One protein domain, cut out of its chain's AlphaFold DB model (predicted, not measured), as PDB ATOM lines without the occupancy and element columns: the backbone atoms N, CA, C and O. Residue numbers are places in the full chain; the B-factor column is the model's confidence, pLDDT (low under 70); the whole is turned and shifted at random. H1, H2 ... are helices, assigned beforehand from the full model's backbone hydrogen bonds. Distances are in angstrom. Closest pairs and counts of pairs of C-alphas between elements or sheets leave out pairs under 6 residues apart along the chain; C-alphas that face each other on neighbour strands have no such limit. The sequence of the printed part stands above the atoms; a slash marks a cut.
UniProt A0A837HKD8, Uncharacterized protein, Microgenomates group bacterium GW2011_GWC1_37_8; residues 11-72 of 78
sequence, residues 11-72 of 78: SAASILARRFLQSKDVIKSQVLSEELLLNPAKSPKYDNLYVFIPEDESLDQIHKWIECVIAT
ATOM      1  N   SER A  11     113.486 -22.384 274.859       96.62
ATOM      2  CA  SER A  11     112.332 -21.486 274.730       96.62
ATOM      3  C   SER A  11     112.316 -20.420 275.829       96.62
ATOM      4  O   SER A  11     112.155 -19.237 275.523       96.62
ATOM      5  N   ALA A  12     112.565 -20.808 277.082       97.75
ATOM      6  CA  ALA A  12     112.675 -19.887 278.210       97.75
ATOM      7  C   ALA A  12     113.861 -18.927 278.028       97.75
ATOM      8  O   ALA A  12     113.686 -17.713 278.153       97.75
ATOM      9  N   ALA A  13     115.026 -19.439 277.618       95.88
ATOM     10  CA  ALA A  13     116.201 -18.618 277.324       95.88
ATOM     11  C   ALA A  13     115.910 -17.557 276.244       95.88
ATOM     12  O   ALA A  13     116.299 -16.398 276.390       95.88
ATOM     13  N   SER A  14     115.162 -17.910 275.191       96.06
ATOM     14  CA  SER A  14     114.800 -16.967 274.121       96.06
ATOM     15  C   SER A  14     113.888 -15.828 274.599       96.06
ATOM     16  O   SER A  14     114.025 -14.688 274.147       96.06
ATOM     17  N   ILE A  15     112.980 -16.113 275.539       97.19
ATOM     18  CA  ILE A  15     112.110 -15.106 276.155       97.19
ATOM     19  C   ILE A  15     112.945 -14.192 277.056       97.19
ATOM     20  O   ILE A  15     112.842 -12.968 276.938       97.19
ATOM     21  N   LEU A  16     113.803 -14.772 277.903       95.56
ATOM     22  CA  LEU A  16     114.692 -14.027 278.795       95.56
ATOM     23  C   LEU A  16     115.625 -13.093 278.015       95.56
ATOM     24  O   LEU A  16     115.706 -11.914 278.347       95.56
ATOM     25  N   ALA A  17     116.240 -13.567 276.927       95.56
ATOM     26  CA  ALA A  17     117.119 -12.756 276.084       95.56
ATOM     27  C   ALA A  17     116.408 -11.517 275.515       95.56
ATOM     28  O   ALA A  17     116.953 -10.413 275.538       95.56
ATOM     29  N   ARG A  18     115.159 -11.669 275.047       96.56
ATOM     30  CA  ARG A  18     114.362 -10.537 274.545       96.56
ATOM     31  C   ARG A  18     114.058  -9.525 275.646       96.56
ATOM     32  O   ARG A  18     114.196  -8.329 275.409       96.56
ATOM     33  N   ARG A  19     113.655  -9.988 276.834       94.94
ATOM     34  CA  ARG A  19     113.365  -9.110 277.980       94.94
ATOM     35  C   ARG A  19     114.614  -8.373 278.451       94.94
ATOM     36  O   ARG A  19     114.554  -7.167 278.643       94.94
ATOM     37  N   PHE A  20     115.742  -9.073 278.531       94.19
ATOM     38  CA  PHE A  20     117.029  -8.493 278.900       94.19
ATOM     39  C   PHE A  20     117.455  -7.372 277.945       94.19
ATOM     40  O   PHE A  20     117.823  -6.290 278.389       94.19
ATOM     41  N   LEU A  21     117.344  -7.585 276.628       95.75
ATOM     42  CA  LEU A  21     117.648  -6.542 275.639       95.75
ATOM     43  C   LEU A  21     116.747  -5.307 275.796       95.75
ATOM     44  O   LEU A  21     117.213  -4.188 275.593       95.75
ATOM     45  N   GLN A  22     115.479  -5.501 276.169       95.75
ATOM     46  CA  GLN A  22     114.538  -4.408 276.432       95.75
ATOM     47  C   GLN A  22     114.866  -3.643 277.723       95.75
ATOM     48  O   GLN A  22     114.615  -2.444 277.786       95.75
ATOM     49  N   SER A  23     115.424  -4.308 278.738       92.62
ATOM     50  CA  SER A  23     115.746  -3.721 280.045       92.62
ATOM     51  C   SER A  23     117.228  -3.379 280.226       92.62
ATOM     52  O   SER A  23     117.657  -3.114 281.347       92.62
ATOM     53  N   LYS A  24     118.027  -3.410 279.153       90.12
ATOM     54  CA  LYS A  24     119.494  -3.287 279.211       90.12
ATOM     55  C   LYS A  24     119.993  -2.030 279.934       90.12
ATOM     56  O   LYS A  24     121.070  -2.056 280.515       90.12
ATOM     57  N   ASP A  25     119.211  -0.951 279.911       92.62
ATOM     58  CA  ASP A  25     119.592   0.346 280.480       92.62
ATOM     59  C   ASP A  25     119.199   0.501 281.966       92.62
ATOM     60  O   ASP A  25     119.491   1.527 282.573       92.62
ATOM     61  N   VAL A  26     118.544  -0.501 282.571       87.44
ATOM     62  CA  VAL A  26     118.058  -0.463 283.969       87.44
ATOM     63  C   VAL A  26     118.544  -1.650 284.812       87.44
ATOM     64  O   VAL A  26     117.910  -2.038 285.791       87.44
ATOM     65  N   ILE A  27     119.678  -2.247 284.443       85.38
ATOM     66  CA  ILE A  27     120.280  -3.353 285.195       85.38
ATOM     67  C   ILE A  27     120.986  -2.795 286.437       85.38
ATOM     68  O   ILE A  27     121.931  -2.015 286.320       85.38
ATOM     69  N   LYS A  28     120.551  -3.224 287.625       84.94
ATOM     70  CA  LYS A  28     121.235  -2.951 288.896       84.94
ATOM     71  C   LYS A  28     122.132  -4.140 289.259       84.94
ATOM     72  O   LYS A  28     121.729  -5.287 289.094       84.94
ATOM     73  N   SER A  29     123.333  -3.860 289.761       86.19
ATOM     74  CA  SER A  29     124.248  -4.858 290.324       86.19
ATOM     75  C   SER A  29     124.528  -4.490 291.771       86.19
ATOM     76  O   SER A  29     124.804  -3.326 292.061       86.19
ATOM     77  N   GLN A  30     124.433  -5.467 292.667       88.50
ATOM     78  CA  GLN A  30     124.723  -5.298 294.085       88.50
ATOM     79  C   GLN A  30     125.630  -6.436 294.546       88.50
ATOM     80  O   GLN A  30     125.520  -7.562 294.060       88.50
ATOM     81  N   VAL A  31     126.536  -6.124 295.468       89.12
ATOM     82  CA  VAL A  31     127.387  -7.105 296.144       89.12
ATOM     83  C   VAL A  31     126.799  -7.324 297.529       89.12
ATOM     84  O   VAL A  31     126.371  -6.360 298.162       89.12
ATOM     85  N   LEU A  32     126.746  -8.581 297.974       87.62
ATOM     86  CA  LEU A  32     126.302  -8.909 299.326       87.62
ATOM     87  C   LEU A  32     127.128  -8.109 300.342       87.62
ATOM     88  O   LEU A  32     128.357  -8.111 300.257       87.62
ATOM     89  N   SER A  33     126.448  -7.419 301.262       86.00
ATOM     90  CA  SER A  33     127.116  -6.572 302.254       86.00
ATOM     91  C   SER A  33     128.057  -7.396 303.131       86.00
ATOM     92  O   SER A  33     127.674  -8.455 303.632       86.00
ATOM     93  N   GLU A  34     129.272  -6.884 303.343       85.06
ATOM     94  CA  GLU A  34     130.255  -7.489 304.250       85.06
ATOM     95  C   GLU A  34     129.759  -7.502 305.698       85.06
ATOM     96  O   GLU A  34     130.144  -8.383 306.450       85.06
ATOM     97  N   GLU A  35     128.863  -6.590 306.080       87.75
ATOM     98  CA  GLU A  35     128.278  -6.548 307.428       87.75
ATOM     99  C   GLU A  35     127.458  -7.803 307.737       87.75
ATOM    100  O   GLU A  35     127.405  -8.241 308.874       87.75
ATOM    101  N   LEU A  36     126.876  -8.436 306.714       89.31
ATOM    102  CA  LEU A  36     126.120  -9.681 306.867       89.31
ATOM    103  C   LEU A  36     127.024 -10.918 306.933       89.31
ATOM    104  O   LEU A  36     126.512 -12.038 307.004       89.31
ATOM    105  N   LEU A  37     128.345 -10.738 306.848       89.88
ATOM    106  CA  LEU A  37     129.321 -11.809 306.743       89.88
ATOM    107  C   LEU A  37     130.423 -11.649 307.793       89.88
ATOM    108  O   LEU A  37     131.096 -10.630 307.887       89.88
ATOM    109  N   LEU A  38     130.698 -12.720 308.527       87.81
ATOM    110  CA  LEU A  38     131.832 -12.799 309.430       87.81
ATOM    111  C   LEU A  38     132.947 -13.649 308.815       87.81
ATOM    112  O   LEU A  38     132.714 -14.721 308.246       87.81
ATOM    113  N   ASN A  39     134.184 -13.181 308.978       84.38
ATOM    114  CA  ASN A  39     135.373 -14.001 308.781       84.38
ATOM    115  C   ASN A  39     135.741 -14.636 310.134       84.38
ATOM    116  O   ASN A  39     136.162 -13.914 311.046       84.38
ATOM    117  N   PRO A  40     135.564 -15.955 310.311       81.06
ATOM    118  CA  PRO A  40     135.780 -16.593 311.599       81.06
ATOM    119  C   PRO A  40     137.258 -16.556 312.000       81.06
ATOM    120  O   PRO A  40     138.168 -16.481 311.173       81.06
ATOM    121  N   ALA A  41     137.515 -16.674 313.304       82.06
ATOM    122  CA  ALA A  41     138.872 -16.851 313.798       82.06
ATOM    123  C   ALA A  41     139.519 -18.110 313.193       82.06
ATOM    124  O   ALA A  41     138.853 -19.113 312.922       82.06
ATOM    125  N   LYS A  42     140.844 -18.068 313.014       80.44
ATOM    126  CA  LYS A  42     141.615 -19.181 312.447       80.44
ATOM    127  C   LYS A  42     141.341 -20.476 313.209       80.44
ATOM    128  O   LYS A  42     141.576 -20.559 314.413       80.44
ATOM    129  N   SER A  43     140.882 -21.493 312.486       77.31
ATOM    130  CA  SER A  43     140.662 -22.814 313.061       77.31
ATOM    131  C   SER A  43     142.002 -23.500 313.347       77.31
ATOM    132  O   SER A  43     142.850 -23.559 312.460       77.31
ATOM    133  N   PRO A  44     142.201 -24.097 314.535       77.75
ATOM    134  CA  PRO A  44     143.354 -24.959 314.793       77.75
ATOM    135  C   PRO A  44     143.244 -26.322 314.083       77.75
ATOM    136  O   PRO A  44     144.205 -27.083 314.069       77.75
ATOM    137  N   LYS A  45     142.066 -26.651 313.527       82.12
ATOM    138  CA  LYS A  45     141.767 -27.917 312.835       82.12
ATOM    139  C   LYS A  45     141.876 -27.811 311.309       82.12
ATOM    140  O   LYS A  45     142.117 -28.824 310.660       82.12
ATOM    141  N   TYR A  46     141.651 -26.627 310.740       76.00
ATOM    142  CA  TYR A  46     141.611 -26.401 309.292       76.00
ATOM    143  C   TYR A  46     142.644 -25.341 308.892       76.00
ATOM    144  O   TYR A  46     142.730 -24.298 309.535       76.00
ATOM    145  N   ASP A  47     143.403 -25.589 307.822       72.06
ATOM    146  CA  ASP A  47     144.478 -24.702 307.356       72.06
ATOM    147  C   ASP A  47     143.941 -23.363 306.835       72.06
ATOM    148  O   ASP A  47     143.480 -23.297 305.703       72.06
ATOM    149  N   ASN A  48     144.020 -22.300 307.651       67.25
ATOM    150  CA  ASN A  48     143.855 -20.876 307.290       67.25
ATOM    151  C   ASN A  48     142.896 -20.589 306.112       67.25
ATOM    152  O   ASN A  48     143.236 -19.833 305.199       67.25
ATOM    153  N   LEU A  49     141.707 -21.191 306.124       77.50
ATOM    154  CA  LEU A  49     140.736 -20.993 305.059       77.50
ATOM    155  C   LEU A  49     140.082 -19.630 305.240       77.50
ATOM    156  O   LEU A  49     139.569 -19.320 306.315       77.50
ATOM    157  N   TYR A  50     140.093 -18.833 304.180       78.50
ATOM    158  CA  TYR A  50     139.286 -17.627 304.121       78.50
ATOM    159  C   TYR A  50     137.866 -18.030 303.734       78.50
ATOM    160  O   TYR A  50     137.645 -18.549 302.637       78.50
ATOM    161  N   VAL A  51     136.923 -17.858 304.658       81.69
ATOM    162  CA  VAL A  51     135.526 -18.260 304.481       81.69
ATOM    163  C   VAL A  51     134.607 -17.106 304.849       81.69
ATOM    164  O   VAL A  51     134.898 -16.343 305.768       81.69
ATOM    165  N   PHE A  52     133.490 -17.007 304.138       82.62
ATOM    166  CA  PHE A  52     132.400 -16.101 304.472       82.62
ATOM    167  C   PHE A  52     131.300 -16.908 305.146       82.62
ATOM    168  O   PHE A  52     130.731 -17.815 304.534       82.62
ATOM    169  N   ILE A  53     131.041 -16.604 306.411       87.38
ATOM    170  CA  ILE A  53     129.954 -17.202 307.186       87.38
ATOM    171  C   ILE A  53     128.931 -16.094 307.440       87.38
ATOM    172  O   ILE A  53     129.354 -14.958 307.634       87.38
ATOM    173  N   PRO A  54     127.620 -16.370 307.417       89.38
ATOM    174  CA  PRO A  54     126.626 -15.386 307.832       89.38
ATOM    175  C   PRO A  54     126.947 -14.826 309.225       89.38
ATOM    176  O   PRO A  54     127.428 -15.565 310.084       89.38
ATOM    177  N   GLU A  55     126.727 -13.526 309.431       85.69
ATOM    178  CA  GLU A  55     126.949 -12.880 310.734       85.69
ATOM    179  C   GLU A  55     126.055 -13.499 311.824       85.69
ATOM    180  O   GLU A  55     126.500 -13.765 312.940       85.69
ATOM    181  N   ASP A  56     124.797 -13.766 311.470       82.19
ATOM    182  CA  ASP A  56     123.837 -14.486 312.302       82.19
ATOM    183  C   ASP A  56     124.010 -16.008 312.140       82.19
ATOM    184  O   ASP A  56     124.477 -16.498 311.115       82.19
ATOM    185  N   GLU A  57     123.555 -16.799 313.110       82.12
ATOM    186  CA  GLU A  57     123.546 -18.269 313.009       82.12
ATOM    187  C   GLU A  57     122.539 -18.786 311.951       82.12
ATOM    188  O   GLU A  57     122.399 -19.994 311.737       82.12
ATOM    189  N   SER A  58     121.842 -17.870 311.270       87.69
ATOM    190  CA  SER A  58     120.817 -18.104 310.257       87.69
ATOM    191  C   SER A  58     121.093 -17.327 308.959       87.69
ATOM    192  O   SER A  58     121.863 -16.370 308.921       87.69
ATOM    193  N   LEU A  59     120.415 -17.711 307.871       89.94
ATOM    194  CA  LEU A  59     120.438 -16.966 306.603       89.94
ATOM    195  C   LEU A  59     119.362 -15.872 306.529       89.94
ATOM    196  O   LEU A  59     119.212 -15.234 305.488       89.94
ATOM    197  N   ASP A  60     118.609 -15.629 307.602       92.69
ATOM    198  CA  ASP A  60     117.394 -14.813 307.545       92.69
ATOM    199  C   ASP A  60     117.682 -13.354 307.172       92.69
ATOM    200  O   ASP A  60     116.935 -12.752 306.400       92.69
ATOM    201  N   GLN A  61     118.776 -12.779 307.675       90.31
ATOM    202  CA  GLN A  61     119.173 -11.408 307.325       90.31
ATOM    203  C   GLN A  61     119.637 -11.300 305.870       90.31
ATOM    204  O   GLN A  61     119.299 -10.338 305.182       90.31
ATOM    205  N   ILE A  62     120.336 -12.323 305.370       91.56
ATOM    206  CA  ILE A  62     120.734 -12.404 303.962       91.56
ATOM    207  C   ILE A  62     119.492 -12.533 303.072       91.56
ATOM    208  O   ILE A  62     119.397 -11.845 302.059       91.56
ATOM    209  N   HIS A  63     118.506 -13.351 303.452       92.06
ATOM    210  CA  HIS A  63     117.249 -13.473 302.709       92.06
ATOM    211  C   HIS A  63     116.482 -12.148 302.655       92.06
ATOM    212  O   HIS A  63     116.094 -11.727 301.569       92.06
ATOM    213  N   LYS A  64     116.341 -11.444 303.787       91.12
ATOM    214  CA  LYS A  64     115.719 -10.107 303.825       91.12
ATOM    215  C   LYS A  64     116.455  -9.106 302.940       91.12
ATOM    216  O   LYS A  64     115.824  -8.314 302.243       91.12
ATOM    217  N   TRP A  65     117.786  -9.152 302.941       91.19
ATOM    218  CA  TRP A  65     118.599  -8.322 302.059       91.19
ATOM    219  C   TRP A  65     118.325  -8.639 300.582       91.19
ATOM    220  O   TRP A  65     118.056  -7.723 299.808       91.19
ATOM    221  N   ILE A  66     118.298  -9.919 300.193       90.94
ATOM    222  CA  ILE A  66     117.971 -10.350 298.820       90.94
ATOM    223  C   ILE A  66     116.565  -9.884 298.419       90.94
ATOM    224  O   ILE A  66     116.385  -9.357 297.320       90.94
ATOM    225  N   GLU A  67     115.573 -10.052 299.294       91.94
ATOM    226  CA  GLU A  67     114.195  -9.610 299.054       91.94
ATOM    227  C   GLU A  67     114.127  -8.100 298.805       91.94
ATOM    228  O   GLU A  67     113.505  -7.666 297.835       91.94
ATOM    229  N   CYS A  68     114.834  -7.311 299.616       89.00
ATOM    230  CA  CYS A  68     114.956  -5.867 299.434       89.00
ATOM    231  C   CYS A  68     115.589  -5.513 298.071       89.00
ATOM    232  O   CYS A  68     115.061  -4.676 297.331       89.00
ATOM    233  N   VAL A  69     116.685  -6.187 297.689       87.81
ATOM    234  CA  VAL A  69     117.377  -5.964 296.405       87.81
ATOM    235  C   VAL A  69     116.453  -6.251 295.222       87.81
ATOM    236  O   VAL A  69     116.396  -5.468 294.270       87.81
ATOM    237  N   ILE A  70     115.704  -7.356 295.287       87.31
ATOM    238  CA  ILE A  70     114.747  -7.755 294.248       87.31
ATOM    239  C   ILE A  70     113.555  -6.793 294.194       87.31
ATOM    240  O   ILE A  70     113.078  -6.481 293.102       87.31
ATOM    241  N   ALA A  71     113.107  -6.270 295.339       85.81
ATOM    242  CA  ALA A  71     112.069  -5.241 295.419       85.81
ATOM    243  C   ALA A  71     112.516  -3.878 294.850       85.81
ATOM    244  O   ALA A  71     111.698  -2.968 294.712       85.81
ATOM    245  N   THR A  72     113.784  -3.744 294.437       69.50
ATOM    246  CA  THR A  72     114.403  -2.543 293.852       69.50
ATOM    247  C   THR A  72     114.464  -1.332 294.782       69.50
ATOM    248  O   THR A  72     114.622  -0.207 294.302       69.50
TER     249      THR A  72
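AT A GLANCE: This is residues 11 to 72 of the 78 residues of an uncharacterized protein of Microgenomates group bacterium GW2011_GWC1_37_8 (UniProt A0A837HKD8). With little regular structure, this is an extended rod: H1 sticks out free at one end, a long unnamed stretch runs away from it to a loop whose tip, residues 43 to 48, sticks out at the other end, and the chain then folds back into H2. The loop narrows where residues 37 to 38 pair with residues 53 to 54. The printed part has 62 residues with two named helices, H1 then H2, and no named strand; the class is all helix, though under half of the residues are in named elements. The radius of gyration of the C-alphas is 17.7 A and the spans are 52 by 23 by 20 A.

HOW THE PARTS SIT: H1, residues 11 to 22, and H2, residues 60 to 70, are apart, with no C-alpha of the one within 8 A of the other. Residues 11 to 27, of which 11 to 22 belong to H1, stand free. The short pairing of residues 37 to 38 with 53 to 54 is antiparallel. In H1 and H2 every O i to N i+4 pair is within hydrogen-bond range.

IN THESE COORDINATES: H1 begins at C-alpha 11 (112.332, -21.486, 274.730) and is 17.3 A long from first to last C-alpha. H2 is 15.3 A long and ends at C-alpha 70 (114.747, -7.755, 294.248).

THE WHOLE: The C-alphas farthest apart, Gln 22 and Pro 44, are 52.2 A apart. The link from H1 to H2, 37 residues, is long. The printed part has no cut. Mean pLDDT of the printed part is 87.4; residues 48 and 72 are under 70.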